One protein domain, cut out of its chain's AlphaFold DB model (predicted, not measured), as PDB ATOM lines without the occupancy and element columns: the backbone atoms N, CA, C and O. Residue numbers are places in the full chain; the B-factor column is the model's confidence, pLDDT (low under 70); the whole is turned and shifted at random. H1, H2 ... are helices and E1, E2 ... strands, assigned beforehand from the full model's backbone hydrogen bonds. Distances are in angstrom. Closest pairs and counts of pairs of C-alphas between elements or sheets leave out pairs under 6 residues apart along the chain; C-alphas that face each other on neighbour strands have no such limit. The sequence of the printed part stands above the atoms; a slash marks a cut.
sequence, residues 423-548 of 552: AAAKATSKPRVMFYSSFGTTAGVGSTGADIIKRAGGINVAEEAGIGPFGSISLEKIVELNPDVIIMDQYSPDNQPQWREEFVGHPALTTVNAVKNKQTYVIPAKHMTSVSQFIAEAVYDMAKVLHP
ATOM      1  N   ALA A 423     189.662 278.053 281.922       95.00
ATOM      2  CA  ALA A 423     188.708 277.132 281.315       95.00
ATOM      3  C   ALA A 423     187.932 277.803 280.168       95.00
ATOM      4  O   ALA A 423     187.881 277.248 279.068       95.00
ATOM      5  N   ALA A 424     187.408 279.013 280.389       93.88
ATOM      6  CA  ALA A 424     186.685 279.795 279.386       93.88
ATOM      7  C   ALA A 424     187.567 280.164 278.178       93.88
ATOM      8  O   ALA A 424     187.111 280.119 277.039       93.88
ATOM      9  N   ALA A 425     188.861 280.430 278.389       94.00
ATOM     10  CA  ALA A 425     189.815 280.745 277.323       94.00
ATOM     11  C   ALA A 425     190.011 279.614 276.291       94.00
ATOM     12  O   ALA A 425     190.524 279.863 275.203       94.00
ATOM     13  N   LYS A 426     189.597 278.377 276.603       94.88
ATOM     14  CA  LYS A 426     189.619 277.243 275.660       94.88
ATOM     15  C   LYS A 426     188.445 277.265 274.675       94.88
ATOM     16  O   LYS A 426     188.412 276.442 273.761       94.88
ATOM     17  N   ALA A 427     187.471 278.156 274.864       93.81
ATOM     18  CA  ALA A 427     186.325 278.283 273.978       93.81
ATOM     19  C   ALA A 427     186.744 278.812 272.600       93.81
ATOM     20  O   ALA A 427     187.531 279.747 272.474       93.81
ATOM     21  N   THR A 428     186.176 278.229 271.545       91.31
ATOM     22  CA  THR A 428     186.423 278.643 270.153       91.31
ATOM     23  C   THR A 428     185.529 279.799 269.702       91.31
ATOM     24  O   THR A 428     185.718 280.333 268.613       91.31
ATOM     25  N   SER A 429     184.538 280.174 270.511       91.44
ATOM     26  CA  SER A 429     183.622 281.288 270.266       91.44
ATOM     27  C   SER A 429     183.285 282.002 271.573       91.44
ATOM     28  O   SER A 429     183.361 281.416 272.654       91.44
ATOM     29  N   LYS A 430     182.903 283.277 271.460       94.94
ATOM     30  CA  LYS A 430     182.458 284.113 272.577       94.94
ATOM     31  C   LYS A 430     180.987 284.483 272.371       94.94
ATOM     32  O   LYS A 430     180.713 285.240 271.439       94.94
ATOM     33  N   PRO A 431     180.048 283.939 273.164       97.31
ATOM     34  CA  PRO A 431     178.632 284.270 273.034       97.31
ATOM     35  C   PRO A 431     178.379 285.759 273.278       97.31
ATOM     36  O   PRO A 431     179.019 286.366 274.139       97.31
ATOM     37  N   ARG A 432     177.419 286.341 272.558       98.38
ATOM     38  CA  ARG A 432     176.886 287.676 272.855       98.38
ATOM     39  C   ARG A 432     175.918 287.574 274.031       98.38
ATOM     40  O   ARG A 432     174.918 286.866 273.943       98.38
ATOM     41  N   VAL A 433     176.201 288.264 275.125       98.50
ATOM     42  CA  VAL A 433     175.483 288.136 276.396       98.50
ATOM     43  C   VAL A 433     174.848 289.464 276.771       98.50
ATOM     44  O   VAL A 433     175.465 290.519 276.637       98.50
ATOM     45  N   MET A 434     173.623 289.401 277.281       97.25
ATOM     46  CA  MET A 434     172.919 290.539 277.860       97.25
ATOM     47  C   MET A 434     172.448 290.191 279.266       97.25
ATOM     48  O   MET A 434     171.812 289.157 279.458       97.25
ATOM     49  N   PHE A 435     172.700 291.066 280.236       94.75
ATOM     50  CA  PHE A 435     171.971 291.034 281.503       94.75
ATOM     51  C   PHE A 435     170.648 291.789 281.348       94.75
ATOM     52  O   PHE A 435     170.631 292.860 280.745       94.75
ATOM     53  N   TYR A 436     169.551 291.269 281.883       92.44
ATOM     54  CA  TYR A 436     168.253 291.934 281.849       92.44
ATOM     55  C   TYR A 436     167.532 291.765 283.180       92.44
ATOM     56  O   TYR A 436     167.311 290.646 283.640       92.44
ATOM     57  N   SER A 437     167.185 292.885 283.803       86.31
ATOM     58  CA  SER A 437     166.537 292.920 285.110       86.31
ATOM     59  C   SER A 437     165.016 292.999 284.997       86.31
ATOM     60  O   SER A 437     164.474 293.466 283.988       86.31
ATOM     61  N   SER A 438     164.312 292.666 286.081       82.12
ATOM     62  CA  SER A 438     162.863 292.874 286.177       82.12
ATOM     63  C   SER A 438     162.442 294.347 286.110       82.12
ATOM     64  O   SER A 438     161.265 294.644 285.919       82.12
ATOM     65  N   PHE A 439     163.392 295.280 286.234       80.06
ATOM     66  CA  PHE A 439     163.173 296.725 286.123       80.06
ATOM     67  C   PHE A 439     163.402 297.269 284.701       80.06
ATOM     68  O   PHE A 439     163.373 298.482 284.498       80.06
ATOM     69  N   GLY A 440     163.653 296.398 283.716       85.31
ATOM     70  CA  GLY A 440     163.932 296.809 282.336       85.31
ATOM     71  C   GLY A 440     165.314 297.443 282.154       85.31
ATOM     72  O   GLY A 440     165.520 298.252 281.246       85.31
ATOM     73  N   THR A 441     166.259 297.118 283.040       88.25
ATOM     74  CA  THR A 441     167.641 297.609 282.989       88.25
ATOM     75  C   THR A 441     168.621 296.510 282.596       88.25
ATOM     76  O   THR A 441     168.337 295.317 282.720       88.25
ATOM     77  N   THR A 442     169.792 296.918 282.120       92.25
ATOM     78  CA  THR A 442     170.912 296.039 281.778       92.25
ATOM     79  C   THR A 442     172.199 296.478 282.483       92.25
ATOM     80  O   THR A 442     172.267 297.574 283.039       92.25
ATOM     81  N   ALA A 443     173.212 295.610 282.467       88.19
ATOM     82  CA  ALA A 443     174.529 295.859 283.043       88.19
ATOM     83  C   ALA A 443     175.511 296.255 281.931       88.19
ATOM     84  O   ALA A 443     176.034 295.391 281.228       88.19
ATOM     85  N   GLY A 444     175.706 297.559 281.731       84.81
ATOM     86  CA  GLY A 444     176.546 298.115 280.667       84.81
ATOM     87  C   GLY A 444     177.926 298.586 281.141       84.81
ATOM     88  O   GLY A 444     178.463 298.079 282.128       84.81
ATOM     89  N   VAL A 445     178.502 299.561 280.436       81.75
ATOM     90  CA  VAL A 445     179.855 300.094 280.673       81.75
ATOM     91  C   VAL A 445     179.994 300.582 282.117       81.75
ATOM     92  O   VAL A 445     179.162 301.352 282.596       81.75
ATOM     93  N   GLY A 446     181.058 300.155 282.799       77.31
ATOM     94  CA  GLY A 446     181.327 300.542 284.189       77.31
ATOM     95  C   GLY A 446     180.449 299.828 285.222       77.31
ATOM     96  O   GLY A 446     180.216 300.374 286.297       77.31
ATOM     97  N   SER A 447     179.923 298.640 284.904       83.81
ATOM     98  CA  SER A 447     179.232 297.773 285.868       83.81
ATOM     99  C   SER A 447     180.023 296.504 286.167       83.81
ATOM    100  O   SER A 447     180.666 295.928 285.286       83.81
ATOM    101  N   THR A 448     179.865 295.983 287.384       89.31
ATOM    102  CA  THR A 448     180.395 294.662 287.749       89.31
ATOM    103  C   THR A 448     179.796 293.548 286.894       89.31
ATOM    104  O   THR A 448     180.497 292.598 286.561       89.31
ATOM    105  N   GLY A 449     178.535 293.677 286.462       91.75
ATOM    106  CA  GLY A 449     177.899 292.733 285.540       91.75
ATOM    107  C   GLY A 449     178.612 292.645 284.187       91.75
ATOM    108  O   GLY A 449     178.781 291.546 283.658       91.75
ATOM    109  N   ALA A 450     179.097 293.771 283.656       92.12
ATOM    110  CA  ALA A 450     179.910 293.772 282.445       92.12
ATOM    111  C   ALA A 450     181.267 293.083 282.651       92.12
ATOM    112  O   ALA A 450     181.655 292.249 281.827       92.12
ATOM    113  N   ASP A 451     181.952 293.353 283.767       94.50
ATOM    114  CA  ASP A 451     183.221 292.685 284.089       94.50
ATOM    115  C   ASP A 451     183.029 291.166 284.276       94.50
ATOM    116  O   ASP A 451     183.817 290.372 283.759       94.50
ATOM    117  N   ILE A 452     181.927 290.741 284.912       96.88
ATOM    118  CA  ILE A 452     181.556 289.323 285.053       96.88
ATOM    119  C   ILE A 452     181.397 288.655 283.681       96.88
ATOM    120  O   ILE A 452     182.018 287.620 283.431       96.88
ATOM    121  N   ILE A 453     180.606 289.246 282.775       96.81
ATOM    122  CA  ILE A 453     180.379 288.708 281.420       96.81
ATOM    123  C   ILE A 453     181.704 288.565 280.666       96.81
ATOM    124  O   ILE A 453     181.972 287.523 280.063       96.81
ATOM    125  N   LYS A 454     182.546 289.602 280.715       96.06
ATOM    126  CA  LYS A 454     183.828 289.637 280.008       96.06
ATOM    127  C   LYS A 454     184.789 288.560 280.511       96.06
ATOM    128  O   LYS A 454     185.391 287.853 279.700       96.06
ATOM    129  N   ARG A 455     184.925 288.414 281.832       96.38
ATOM    130  CA  ARG A 455     185.790 287.401 282.466       96.38
ATOM    131  C   ARG A 455     185.297 285.982 282.227       96.38
ATOM    132  O   ARG A 455     186.097 285.080 282.018       96.38
ATOM    133  N   ALA A 456     183.983 285.802 282.156       97.25
ATOM    134  CA  ALA A 456     183.370 284.524 281.827       97.25
ATOM    135  C   ALA A 456     183.519 284.108 280.350       97.25
ATOM    136  O   ALA A 456     183.064 283.026 279.990       97.25
ATOM    137  N   GLY A 457     184.140 284.935 279.497       97.00
ATOM    138  CA  GLY A 457     184.367 284.636 278.080       97.00
ATOM    139  C   GLY A 457     183.271 285.133 277.131       97.00
ATOM    140  O   GLY A 457     183.315 284.828 275.938       97.00
ATOM    141  N   GLY A 458     182.313 285.923 277.622       97.56
ATOM    142  CA  GLY A 458     181.244 286.520 276.822       97.56
ATOM    143  C   GLY A 458     181.599 287.881 276.212       97.56
ATOM    144  O   GLY A 458     182.584 288.527 276.576       97.56
ATOM    145  N   ILE A 459     180.760 288.328 275.278       98.06
ATOM    146  CA  ILE A 459     180.740 289.693 274.735       98.06
ATOM    147  C   ILE A 459     179.495 290.387 275.278       98.06
ATOM    148  O   ILE A 459     178.386 289.939 274.998       98.06
ATOM    149  N   ASN A 460     179.649 291.469 276.038       97.81
ATOM    150  CA  ASN A 460     178.506 292.198 276.579       97.81
ATOM    151  C   ASN A 460     177.875 293.114 275.518       97.81
ATOM    152  O   ASN A 460     178.471 294.113 275.114       97.81
ATOM    153  N   VAL A 461     176.644 292.814 275.100       98.19
ATOM    154  CA  VAL A 461     175.949 293.609 274.073       98.19
ATOM    155  C   VAL A 461     175.549 295.006 274.559       98.19
ATOM    156  O   VAL A 461     175.393 295.916 273.750       98.19
ATOM    157  N   ALA A 462     175.394 295.203 275.873       93.06
ATOM    158  CA  ALA A 462     175.087 296.515 276.436       93.06
ATOM    159  C   ALA A 462     176.292 297.467 276.341       93.06
ATOM    160  O   ALA A 462     176.108 298.662 276.108       93.06
ATOM    161  N   GLU A 463     177.519 296.944 276.452       90.44
ATOM    162  CA  GLU A 463     178.740 297.733 276.247       90.44
ATOM    163  C   GLU A 463     178.925 298.128 274.779       90.44
ATOM    164  O   GLU A 463     179.243 299.281 274.498       90.44
ATOM    165  N   GLU A 464     178.653 297.220 273.834       92.31
ATOM    166  CA  GLU A 464     178.660 297.545 272.396       92.31
ATOM    167  C   GLU A 464     177.662 298.659 272.049       92.31
ATOM    168  O   GLU A 464     177.905 299.470 271.156       92.31
ATOM    169  N   ALA A 465     176.546 298.709 272.777       88.62
ATOM    170  CA  ALA A 465     175.513 299.726 272.639       88.62
ATOM    171  C   ALA A 465     175.841 301.052 273.351       88.62
ATOM    172  O   ALA A 465     175.052 301.992 273.251       88.62
ATOM    173  N   GLY A 466     176.951 301.132 274.096       86.25
ATOM    174  CA  GLY A 466     177.310 302.301 274.904       86.25
ATOM    175  C   GLY A 466     176.356 302.567 276.073       86.25
ATOM    176  O   GLY A 466     176.257 303.701 276.540       86.25
ATOM    177  N   ILE A 467     175.622 301.549 276.535       82.38
ATOM    178  CA  ILE A 467     174.706 301.677 277.670       82.38
ATOM    179  C   ILE A 467     175.535 301.731 278.958       82.38
ATOM    180  O   ILE A 467     176.498 300.985 279.110       82.38
ATOM    181  N   GLY A 468     175.171 302.626 279.879       74.44
ATOM    182  CA  GLY A 468     175.836 302.771 281.178       74.44
ATOM    183  C   GLY A 468     175.573 301.607 282.150       74.44
ATOM    184  O   GLY A 468     174.885 300.643 281.810       74.44
ATOM    185  N   PRO A 469     176.062 301.701 283.396       74.25
ATOM    186  CA  PRO A 469     176.169 300.555 284.299       74.25
ATOM    187  C   PRO A 469     174.829 299.947 284.732       74.25
ATOM    188  O   PRO A 469     174.751 298.744 284.954       74.25
ATOM    189  N   PHE A 470     173.774 300.762 284.806       79.81
ATOM    190  CA  PHE A 470     172.401 300.348 285.127       79.81
ATOM    191  C   PHE A 470     171.401 300.958 284.135       79.81
ATOM    192  O   PHE A 470     170.338 301.448 284.519       79.81
ATOM    193  N   GLY A 471     171.776 301.030 282.857       78.12
ATOM    194  CA  GLY A 471     170.967 301.710 281.848       78.12
ATOM    195  C   GLY A 471     169.677 300.960 281.508       78.12
ATOM    196  O   GLY A 471     169.645 299.729 281.482       78.12
ATOM    197  N   SER A 472     168.611 301.706 281.225       86.69
ATOM    198  CA  SER A 472     167.368 301.151 280.683       86.69
ATOM    199  C   SER A 472     167.578 300.639 279.260       86.69
ATOM    200  O   SER A 472     168.322 301.239 278.482       86.69
ATOM    201  N   ILE A 473     166.890 299.557 278.902       89.94
ATOM    202  CA  ILE A 473     166.949 298.981 277.559       89.94
ATOM    203  C   ILE A 473     165.541 298.626 277.069       89.94
ATOM    204  O   ILE A 473     164.771 297.982 277.775       89.94
ATOM    205  N   SER A 474     165.189 299.079 275.861       94.00
ATOM    206  CA  SER A 474     163.885 298.791 275.252       94.00
ATOM    207  C   SER A 474     163.893 297.450 274.517       94.00
ATOM    208  O   SER A 474     164.950 296.967 274.106       94.00
ATOM    209  N   LEU A 475     162.715 296.863 274.288       95.12
ATOM    210  CA  LEU A 475     162.596 295.605 273.542       95.12
ATOM    211  C   LEU A 475     163.130 295.734 272.109       95.12
ATOM    212  O   LEU A 475     163.794 294.826 271.623       95.12
ATOM    213  N   GLU A 476     162.908 296.873 271.450       95.62
ATOM    214  CA  GLU A 476     163.438 297.154 270.112       95.62
ATOM    215  C   GLU A 476     164.966 297.133 270.113       95.62
ATOM    216  O   GLU A 476     165.577 296.549 269.218       95.62
ATOM    217  N   LYS A 477     165.589 297.709 271.150       96.75
ATOM    218  CA  LYS A 477     167.045 297.688 271.285       96.75
ATOM    219  C   LYS A 477     167.566 296.276 271.552       96.75
ATOM    220  O   LYS A 477     168.608 295.912 271.019       96.75
ATOM    221  N   ILE A 478     166.838 295.457 272.313       97.56
ATOM    222  CA  ILE A 478     167.180 294.038 272.512       97.56
ATOM    223  C   ILE A 478     167.148 293.282 271.177       97.56
ATOM    224  O   ILE A 478     168.054 292.496 270.898       97.56
ATOM    225  N   VAL A 479     166.144 293.541 270.332       97.88
ATOM    226  CA  VAL A 479     166.046 292.953 268.986       97.88
ATOM    227  C   VAL A 479     167.208 293.395 268.099       97.88
ATOM    228  O   VAL A 479     167.792 292.562 267.411       97.88
ATOM    229  N   GLU A 480     167.574 294.678 268.141       97.56
ATOM    230  CA  GLU A 480     168.711 295.228 267.394       97.56
ATOM    231  C   GLU A 480     170.043 294.590 267.821       97.56
ATOM    232  O   GLU A 480     170.844 294.197 266.974       97.56
ATOM    233  N   LEU A 481     170.274 294.455 269.131       97.56
ATOM    234  CA  LEU A 481     171.510 293.892 269.679       97.56
ATOM    235  C   LEU A 481     171.616 292.375 269.504       97.56
ATOM    236  O   LEU A 481     172.732 291.847 269.480       97.56
ATOM    237  N   ASN A 482     170.473 291.696 269.395       98.19
ATOM    238  CA  ASN A 482     170.335 290.266 269.139       98.19
ATOM    239  C   ASN A 482     171.311 289.385 269.960       98.19
ATOM    240  O   ASN A 482     172.203 288.753 269.383       98.19
ATOM    241  N   PRO A 483     171.206 289.363 271.304       98.50
ATOM    242  CA  PRO A 483     172.084 288.553 272.149       98.50
ATOM    243  C   PRO A 483     171.876 287.048 271.928       98.50
ATOM    244  O   PRO A 483     170.752 286.585 271.720       98.50
ATOM    245  N   ASP A 484     172.957 286.276 272.046       98.50
ATOM    246  CA  ASP A 484     172.945 284.810 272.000       98.50
ATOM    247  C   ASP A 484     172.518 284.196 273.337       98.50
ATOM    248  O   ASP A 484     171.937 283.112 273.351       98.50
ATOM    249  N   VAL A 485     172.785 284.894 274.446       98.38
ATOM    250  CA  VAL A 485     172.431 284.499 275.814       98.38
ATOM    251  C   VAL A 485     171.838 285.696 276.561       98.38
ATOM    252  O   VAL A 485     172.399 286.791 276.531       98.38
ATOM    253  N   ILE A 486     170.725 285.489 277.270       97.62
ATOM    254  CA  ILE A 486     170.161 286.487 278.194       97.62
ATOM    255  C   ILE A 486     170.236 285.952 279.622       97.62
ATOM    256  O   ILE A 486     169.681 284.896 279.934       97.62
ATOM    257  N   ILE A 487     170.901 286.705 280.490       95.38
ATOM    258  CA  ILE A 487     170.977 286.458 281.927       95.38
ATOM    259  C   ILE A 487     169.952 287.347 282.613       95.38
ATOM    260  O   ILE A 487     169.981 288.565 282.468       95.38
ATOM    261  N   MET A 488     169.044 286.727 283.346       90.00
ATOM    262  CA  MET A 488     167.919 287.374 283.998       90.00
ATOM    263  C   MET A 488     168.167 287.453 285.503       90.00
ATOM    264  O   MET A 488     168.774 286.546 286.084       90.00
ATOM    265  N   ASP A 489     167.725 288.538 286.132       77.62
ATOM    266  CA  ASP A 489     167.883 288.719 287.573       77.62
ATOM    267  C   ASP A 489     166.946 287.817 288.397       77.62
ATOM    268  O   ASP A 489     166.008 287.193 287.895       77.62
ATOM    269  N   GLN A 490     167.245 287.719 289.695       71.69
ATOM    270  CA  GLN A 490     166.440 286.997 290.687       71.69
ATOM    271  C   GLN A 490     165.858 287.954 291.735       71.69
ATOM    272  O   GLN A 490     165.681 287.589 292.893       71.69
ATOM    273  N   TYR A 491     165.552 289.196 291.343       62.34
ATOM    274  CA  TYR A 491     165.208 290.236 292.314       62.34
ATOM    275  C   TYR A 491     163.867 289.996 293.036       62.34
ATOM    276  O   TYR A 491     163.657 290.488 294.144       62.34
ATOM    277  N   SER A 492     162.969 289.207 292.437       58.22
ATOM    278  CA  SER A 492     161.693 288.799 293.034       58.22
ATOM    279  C   SER A 492     161.495 287.285 292.883       58.22
ATOM    280  O   SER A 492     160.891 286.852 291.905       58.22
ATOM    281  N   PRO A 493     162.007 286.457 293.814       57.16
ATOM    282  CA  PRO A 493     161.931 284.996 293.715       57.16
ATOM    283  C   PRO A 493     160.500 284.471 293.538       57.16
ATOM    284  O   PRO A 493     160.294 283.510 292.800       57.16
ATOM    285  N   ASP A 494     159.522 285.141 294.156       58.97
ATOM    286  CA  ASP A 494     158.111 284.744 294.121       58.97
ATOM    287  C   ASP A 494     157.446 285.008 292.756       58.97
ATOM    288  O   ASP A 494     156.604 284.225 292.325       58.97
ATOM    289  N   ASN A 495     157.857 286.064 292.037       61.12
ATOM    290  CA  ASN A 495     157.289 286.444 290.732       61.12
ATOM    291  C   ASN A 495     158.218 286.146 289.540       61.12
ATOM    292  O   ASN A 495     157.835 286.345 288.385       61.12
ATOM    293  N   GLN A 496     159.438 285.666 289.796       68.50
ATOM    294  CA  GLN A 496     160.456 285.434 288.770       68.50
ATOM    295  C   GLN A 496     159.994 284.487 287.648       68.50
ATOM    296  O   GLN A 496     160.245 284.823 286.486       68.50
ATOM    297  N   PRO A 497     159.339 283.335 287.923       75.44
ATOM    298  CA  PRO A 497     158.930 282.421 286.859       75.44
ATOM    299  C   PRO A 497     157.970 283.089 285.871       75.44
ATOM    300  O   PRO A 497     158.183 283.009 284.663       75.44
ATOM    301  N   GLN A 498     156.983 283.829 286.385       81.56
ATOM    302  CA  GLN A 498     155.987 284.515 285.568       81.56
ATOM    303  C   GLN A 498     156.615 285.625 284.718       81.56
ATOM    304  O   GLN A 498     156.428 285.645 283.506       81.56
ATOM    305  N   TRP A 499     157.404 286.518 285.323       84.25
ATOM    306  CA  TRP A 499     158.047 287.611 284.587       84.25
ATOM    307  C   TRP A 499     158.965 287.092 283.472       84.25
ATOM    308  O   TRP A 499     158.982 287.622 282.359       84.25
ATOM    309  N   ARG A 500     159.714 286.020 283.747       86.81
ATOM    310  CA  ARG A 500     160.570 285.384 282.747       86.81
ATOM    311  C   ARG A 500     159.759 284.805 281.593       86.81
ATOM    312  O   ARG A 500     160.154 284.975 280.441       86.81
ATOM    313  N   GLU A 501     158.669 284.105 281.887       88.06
ATOM    314  CA  GLU A 501     157.777 283.553 280.865       88.06
ATOM    315  C   GLU A 501     157.143 284.657 280.012       88.06
ATOM    316  O   GLU A 501     157.141 284.548 278.788       88.06
ATOM    317  N   GLU A 502     156.694 285.750 280.632       89.88
ATOM    318  CA  GLU A 502     156.149 286.923 279.940       89.88
ATOM    319  C   GLU A 502     157.189 287.586 279.028       89.88
ATOM    320  O   GLU A 502     156.898 287.880 277.867       89.88
ATOM    321  N   PHE A 503     158.419 287.774 279.515       91.38
ATOM    322  CA  PHE A 503     159.504 288.345 278.722       91.38
ATOM    323  C   PHE A 503     159.860 287.446 277.533       91.38
ATOM    324  O   PHE A 503     159.835 287.891 276.389       91.38
ATOM    325  N   VAL A 504     160.143 286.162 277.774       91.81
ATOM    326  CA  VAL A 504     160.526 285.208 276.716       91.81
ATOM    327  C   VAL A 504     159.380 284.971 275.723       91.81
ATOM    328  O   VAL A 504     159.633 284.738 274.542       91.81
ATOM    329  N   GLY A 505     158.129 285.047 276.181       93.69
ATOM    330  CA  GLY A 505     156.926 284.916 275.361       93.69
ATOM    331  C   GLY A 505     156.541 286.175 274.579       93.69
ATOM    332  O   GLY A 505     155.606 286.124 273.778       93.69
ATOM    333  N   HIS A 506     157.232 287.301 274.779       95.75
ATOM    334  CA  HIS A 506     156.865 288.562 274.147       95.75
ATOM    335  C   HIS A 506     157.029 288.497 272.609       95.75
ATOM    336  O   HIS A 506     158.127 288.202 272.125       95.75
ATOM    337  N   PRO A 507     156.001 288.844 271.800       95.75
ATOM    338  CA  PRO A 507     156.039 288.691 270.338       95.75
ATOM    339  C   PRO A 507     157.233 289.373 269.655       95.75
ATOM    340  O   PRO A 507     157.800 288.830 268.705       95.75
ATOM    341  N   ALA A 508     157.648 290.535 270.172       95.44
ATOM    342  CA  ALA A 508     158.787 291.292 269.650       95.44
ATOM    343  C   ALA A 508     160.134 290.554 269.766       95.44
ATOM    344  O   ALA A 508     161.031 290.833 268.981       95.44
ATOM    345  N   LEU A 509     160.291 289.611 270.703       97.12
ATOM    346  CA  LEU A 509     161.571 288.941 270.966       97.12
ATOM    347  C   LEU A 509     161.720 287.592 270.250       97.12
ATOM    348  O   LEU A 509     162.759 286.948 270.360       97.12
ATOM    349  N   THR A 510     160.713 287.162 269.486       95.75
ATOM    350  CA  THR A 510     160.696 285.850 268.808       95.75
ATOM    351  C   THR A 510     161.852 285.640 267.821       95.75
ATOM    352  O   THR A 510     162.226 284.500 267.541       95.75
ATOM    353  N   THR A 511     162.439 286.723 267.306       96.62
ATOM    354  CA  THR A 511     163.592 286.700 266.394       96.62
ATOM    355  C   THR A 511     164.945 286.761 267.102       96.62
ATOM    356  O   THR A 511     165.958 286.502 266.456       96.62
ATOM    357  N   VAL A 512     164.980 287.058 268.406       98.44
ATOM    358  CA  VAL A 512     166.220 287.173 269.185       98.44
ATOM    359  C   VAL A 512     166.844 285.793 269.384       98.44
ATOM    360  O   VAL A 512     166.165 284.860 269.825       98.44
ATOM    361  N   ASN A 513     168.142 285.658 269.102       98.50
ATOM    362  CA  ASN A 513     168.885 284.395 269.170       98.50
ATOM    363  C   ASN A 513     168.695 283.685 270.516       98.50
ATOM    364  O   ASN A 513     168.366 282.497 270.536       98.50
ATOM    365  N   ALA A 514     168.840 284.407 271.630       98.12
ATOM    366  CA  ALA A 514     168.670 283.844 272.964       98.12
ATOM    367  C   ALA A 514     167.272 283.246 273.193       98.12
ATOM    368  O   ALA A 514     167.148 282.152 273.739       98.12
ATOM    369  N   VAL A 515     166.211 283.920 272.740       97.56
ATOM    370  CA  VAL A 515     164.826 283.440 272.883       97.56
ATOM    371  C   VAL A 515     164.578 282.243 271.967       97.56
ATOM    372  O   VAL A 515     164.142 281.187 272.429       97.56
ATOM    373  N   LYS A 516     164.945 282.362 270.686       97.38
ATOM    374  CA  LYS A 516     164.804 281.299 269.680       97.38
ATOM    375  C   LYS A 516     165.509 280.002 270.093       97.38
ATOM    376  O   LYS A 516     164.960 278.917 269.910       97.38
ATOM    377  N   ASN A 517     166.704 280.117 270.672       97.44
ATOM    378  CA  ASN A 517     167.544 278.982 271.065       97.44
ATOM    379  C   ASN A 517     167.362 278.567 272.536       97.44
ATOM    380  O   ASN A 517     168.103 277.710 273.024       97.44
ATOM    381  N   LYS A 518     166.387 279.157 273.244       95.88
ATOM    382  CA  LYS A 518     166.100 278.907 274.668       95.88
ATOM    383  C   LYS A 518     167.319 279.110 275.585       95.88
ATOM    384  O   LYS A 518     167.479 278.407 276.577       95.88
ATOM    385  N   GLN A 519     168.166 280.080 275.256       97.00
ATOM    386  CA  GLN A 519     169.371 280.471 275.992       97.00
ATOM    387  C   GLN A 519     169.078 281.637 276.948       97.00
ATOM    388  O   GLN A 519     169.734 282.680 276.924       97.00
ATOM    389  N   THR A 520     168.049 281.478 277.780       94.88
ATOM    390  CA  THR A 520     167.763 282.401 278.883       94.88
ATOM    391  C   THR A 520     168.091 281.714 280.198       94.88
ATOM    392  O   THR A 520     167.761 280.543 280.390       94.88
ATOM    393  N   TYR A 521     168.767 282.403 281.108       93.69
ATOM    394  CA  TYR A 521     169.260 281.808 282.349       93.69
ATOM    395  C   TYR A 521     169.067 282.755 283.519       93.69
ATOM    396  O   TYR A 521     168.962 283.961 283.342       93.69
ATOM    397  N   VAL A 522     169.029 282.186 284.716       90.06
ATOM    398  CA  VAL A 522     169.029 282.922 285.978       90.06
ATOM    399  C   VAL A 522     170.301 282.528 286.705       90.06
ATOM    400  O   VAL A 522     170.567 281.336 286.859       90.06
ATOM    401  N   ILE A 523     171.065 283.520 287.148       88.50
ATOM    402  CA  ILE A 523     172.203 283.329 288.050       88.50
ATOM    403  C   ILE A 523     171.753 283.771 289.451       88.50
ATOM    404  O   ILE A 523     170.986 284.737 289.544       88.50
ATOM    405  N   PRO A 524     172.174 283.088 290.536       88.69
ATOM    406  CA  PRO A 524     171.801 283.468 291.896       88.69
ATOM    407  C   PRO A 524     172.028 284.960 292.177       88.69
ATOM    408  O   PRO A 524     173.115 285.481 291.907       88.69
ATOM    409  N   ALA A 525     171.028 285.641 292.758       84.56
ATOM    410  CA  ALA A 525     171.112 287.080 293.048       84.56
ATOM    411  C   ALA A 525     172.358 287.423 293.875       84.56
ATOM    412  O   ALA A 525     173.139 288.279 293.470       84.56
ATOM    413  N   LYS A 526     172.597 286.673 294.958       89.25
ATOM    414  CA  LYS A 526     173.782 286.796 295.819       89.25
ATOM    415  C   LYS A 526     175.133 286.738 295.096       89.25
ATOM    416  O   LYS A 526     176.122 287.201 295.650       89.25
ATOM    417  N   HIS A 527     175.209 286.147 293.902       91.81
ATOM    418  CA  HIS A 527     176.428 286.155 293.093       91.81
ATOM    419  C   HIS A 527     176.429 287.371 292.160       91.81
ATOM    420  O   HIS A 527     177.372 288.158 292.185       91.81
ATOM    421  N   MET A 528     175.353 287.584 291.391       86.25
ATOM    422  CA  MET A 528     175.279 288.679 290.410       86.25
ATOM    423  C   MET A 528     175.386 290.081 291.016       86.25
ATOM    424  O   MET A 528     175.899 290.982 290.359       86.25
ATOM    425  N   THR A 529     174.902 290.282 292.244       80.50
ATOM    426  CA  THR A 529     174.978 291.576 292.941       80.50
ATOM    427  C   THR A 529     176.191 291.685 293.863       80.50
ATOM    428  O   THR A 529     176.326 292.682 294.574       80.50
ATOM    429  N   SER A 530     177.068 290.673 293.889       87.62
ATOM    430  CA  SER A 530     178.207 290.658 294.803       87.62
ATOM    431  C   SER A 530     179.259 291.686 294.395       87.62
ATOM    432  O   SER A 530     179.709 291.746 293.250       87.62
ATOM    433  N   VAL A 531     179.685 292.469 295.383       89.12
ATOM    434  CA  VAL A 531     180.830 293.386 295.305       89.12
ATOM    435  C   VAL A 531     181.902 293.014 296.342       89.12
ATOM    436  O   VAL A 531     182.640 293.862 296.841       89.12
ATOM    437  N   SER A 532     181.958 291.725 296.691       94.81
ATOM    438  CA  SER A 532     182.915 291.109 297.617       94.81
ATOM    439  C   SER A 532     183.698 289.991 296.910       94.81
ATOM    440  O   SER A 532     183.610 289.833 295.691       94.81
ATOM    441  N   GLN A 533     184.443 289.170 297.660       96.06
ATOM    442  CA  GLN A 533     185.182 288.034 297.103       96.06
ATOM    443  C   GLN A 533     184.311 287.018 296.345       96.06
ATOM    444  O   GLN A 533     184.815 286.263 295.514       96.06
ATOM    445  N   PHE A 534     183.000 286.998 296.604       96.50
ATOM    446  CA  PHE A 534     182.069 286.077 295.953       96.50
ATOM    447  C   PHE A 534     181.750 286.448 294.499       96.50
ATOM    448  O   PHE A 534     181.129 285.650 293.799       96.50
ATOM    449  N   ILE A 535     182.249 287.582 293.986       96.25
ATOM    450  CA  ILE A 535     182.193 287.875 292.547       96.25
ATOM    451  C   ILE A 535     182.876 286.783 291.705       96.25
ATOM    452  O   ILE A 535     182.479 286.543 290.567       96.25
ATOM    453  N   ALA A 536     183.855 286.059 292.264       97.38
ATOM    454  CA  ALA A 536     184.457 284.908 291.597       97.38
ATOM    455  C   ALA A 536     183.445 283.781 291.321       97.38
ATOM    456  O   ALA A 536     183.514 283.147 290.269       97.38
ATOM    457  N   GLU A 537     182.462 283.581 292.205       96.25
ATOM    458  CA  GLU A 537     181.376 282.624 291.968       96.25
ATOM    459  C   GLU A 537     180.377 283.142 290.926       96.25
ATOM    460  O   GLU A 537     179.841 282.356 290.148       96.25
ATOM    461  N   ALA A 538     180.196 284.462 290.812       95.38
ATOM    462  CA  ALA A 538     179.416 285.051 289.722       95.38
ATOM    463  C   ALA A 538     180.071 284.808 288.354       95.38
ATOM    464  O   ALA A 538     179.394 284.431 287.397       95.38
ATOM    465  N   VAL A 539     181.397 284.975 288.267       97.25
ATOM    466  CA  VAL A 539     182.176 284.659 287.058       97.25
ATOM    467  C   VAL A 539     182.106 283.167 286.746       97.25
ATOM    468  O   VAL A 539     181.913 282.803 285.588       97.25
ATOM    469  N   TYR A 540     182.206 282.303 287.759       97.31
ATOM    470  CA  TYR A 540     182.051 280.859 287.598       97.31
ATOM    471  C   TYR A 540     180.672 280.468 287.058       97.31
ATOM    472  O   TYR A 540     180.596 279.774 286.042       97.31
ATOM    473  N   ASP A 541     179.589 280.931 287.683       96.12
ATOM    474  CA  ASP A 541     178.227 280.606 287.255       96.12
ATOM    475  C   ASP A 541     177.945 281.130 285.844       96.12
ATOM    476  O   ASP A 541     177.369 280.418 285.017       96.12
ATOM    477  N   MET A 542     178.412 282.344 285.536       97.00
ATOM    478  CA  MET A 542     178.337 282.901 284.190       97.00
ATOM    479  C   MET A 542     179.106 282.024 283.197       97.00
ATOM    480  O   MET A 542     178.550 281.604 282.186       97.00
ATOM    481  N   ALA A 543     180.360 281.675 283.482       97.12
ATOM    482  CA  ALA A 543     181.177 280.867 282.581       97.12
ATOM    483  C   ALA A 543     180.611 279.453 282.394       97.12
ATOM    484  O   ALA A 543     180.704 278.893 281.305       97.12
ATOM    485  N   LYS A 544     179.964 278.886 283.416       96.38
ATOM    486  CA  LYS A 544     179.245 277.613 283.322       96.38
ATOM    487  C   LYS A 544     178.039 277.694 282.387       96.38
ATOM    488  O   LYS A 544     177.782 276.743 281.653       96.38
ATOM    489  N   VAL A 545     177.325 278.821 282.375       95.75
ATOM    490  CA  VAL A 545     176.249 279.078 281.404       95.75
ATOM    491  C   VAL A 545     176.812 279.225 279.989       95.75
ATOM    492  O   VAL A 545     176.294 278.612 279.059       95.75
ATOM    493  N   LEU A 546     177.880 280.008 279.816       96.50
ATOM    494  CA  LEU A 546     178.439 280.316 278.494       96.50
ATOM    495  C   LEU A 546     179.238 279.151 277.888       96.50
ATOM    496  O   LEU A 546     179.276 278.982 276.667       96.50
ATOM    497  N   HIS A 547     179.877 278.341 278.734       95.62
ATOM    498  CA  HIS A 547     180.832 277.302 278.354       95.62
ATOM    499  C   HIS A 547     180.639 275.996 279.163       95.62
ATOM    500  O   HIS A 547     181.594 275.493 279.766       95.62
ATOM    501  N   PRO A 548     179.443 275.374 279.140       92.88
ATOM    502  CA  PRO A 548     179.077 274.257 280.028       92.88
ATOM    503  C   PRO A 548     179.909 272.978 279.842       92.88
ATOM    504  O   PRO A 548     179.899 272.092 280.695       92.88
TER     505      PRO A 548
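This is residues 423 to 548 of the 552 residues of the protein "Fe/B12 periplasmic-binding domain-containing protein" of Dehalococcoidia bacterium (UniProt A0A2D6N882). A small, short-stranded parallel sheet, E1 E2 E3, sits in the middle of the body, with H1 and H7 on one side of it, H3 and H4 on the other, and the four-residue helices H2, H5 and H6 round its rim. H1 packs on H7, which also touches H6, while H3 and H4 stay apart. The printed part has 126 residues, with seven named helices and three named strands in the order E1 H1 H2 H3 E2 H4 H5 E3 H6 H7. The named elements hold 60 residues, under half, and are mostly helix. The whole is compact and rounded, with a radius of gyration of the C-alphas of 13.4 A and spans of 37 by 34 by 27 A.

E1 is residues 432 to 436, 13.2 A long, from C-alpha 432 at (176.886, 287.676, 272.855). H1 is residues 448 to 455, 10.5 A, and H2 is residues 461 to 464. H3 is residues 475 to 481, 9.9 A, and E2 is residues 485 to 488, 9.8 A. H4 is residues 496 to 504, 12.1 A, from C-alpha 496 at (160.456, 285.434, 288.770). H5 is residues 513 to 516, E3 residues 520 to 522 and H6 residues 525 to 528. H7, the longest helix, is residues 535 to 546, 16.4 A, ending with C-alpha 546 at (178.439, 280.316, 278.494).

E1 and E2 are parallel at 17 degrees, with N 436 and O 487 2.8 A apart, within hydrogen-bond range. E2 and E3 are parallel at 36 degrees, with N 488 and O 521 2.8 A apart, within range. E1, H1 H2 H3, E2 and E2, H4 H5, E3 are strand-helix-strand units, parallel neighbour strands joined through helices; the second has a right-handed crossover. Residues 432 to 433 also pair, parallel, with residues 459 to 460. H4 is on the sheet at a height of 10.0 A, over E2 and, only just, E3, on which 3 of its C-alphas fall. The other six helices only graze the sheet. H1 and H7 touch, the C-alphas of Ile 452 and Val 539 closest at 5.1 A, at a steep tilt of 56 degrees, the same way. H7 touches H6 with residues 535 to 538 alone, the C-alphas of His 527 and Ala 538 closest at 4.6 A. Every O i to N i+4 pair is within range in H1, H3, H4 and H7; H2, H5 and H6 are too short for such a pair.

The two C-alphas farthest apart, those of Pro 507 and Gln 533, are 39.6 A apart. The printed part has no cut. The link from E1 to H1, with 11 residues, is long. The mean pLDDT of the printed part is 90.6; residues 491 to 496 are under 70.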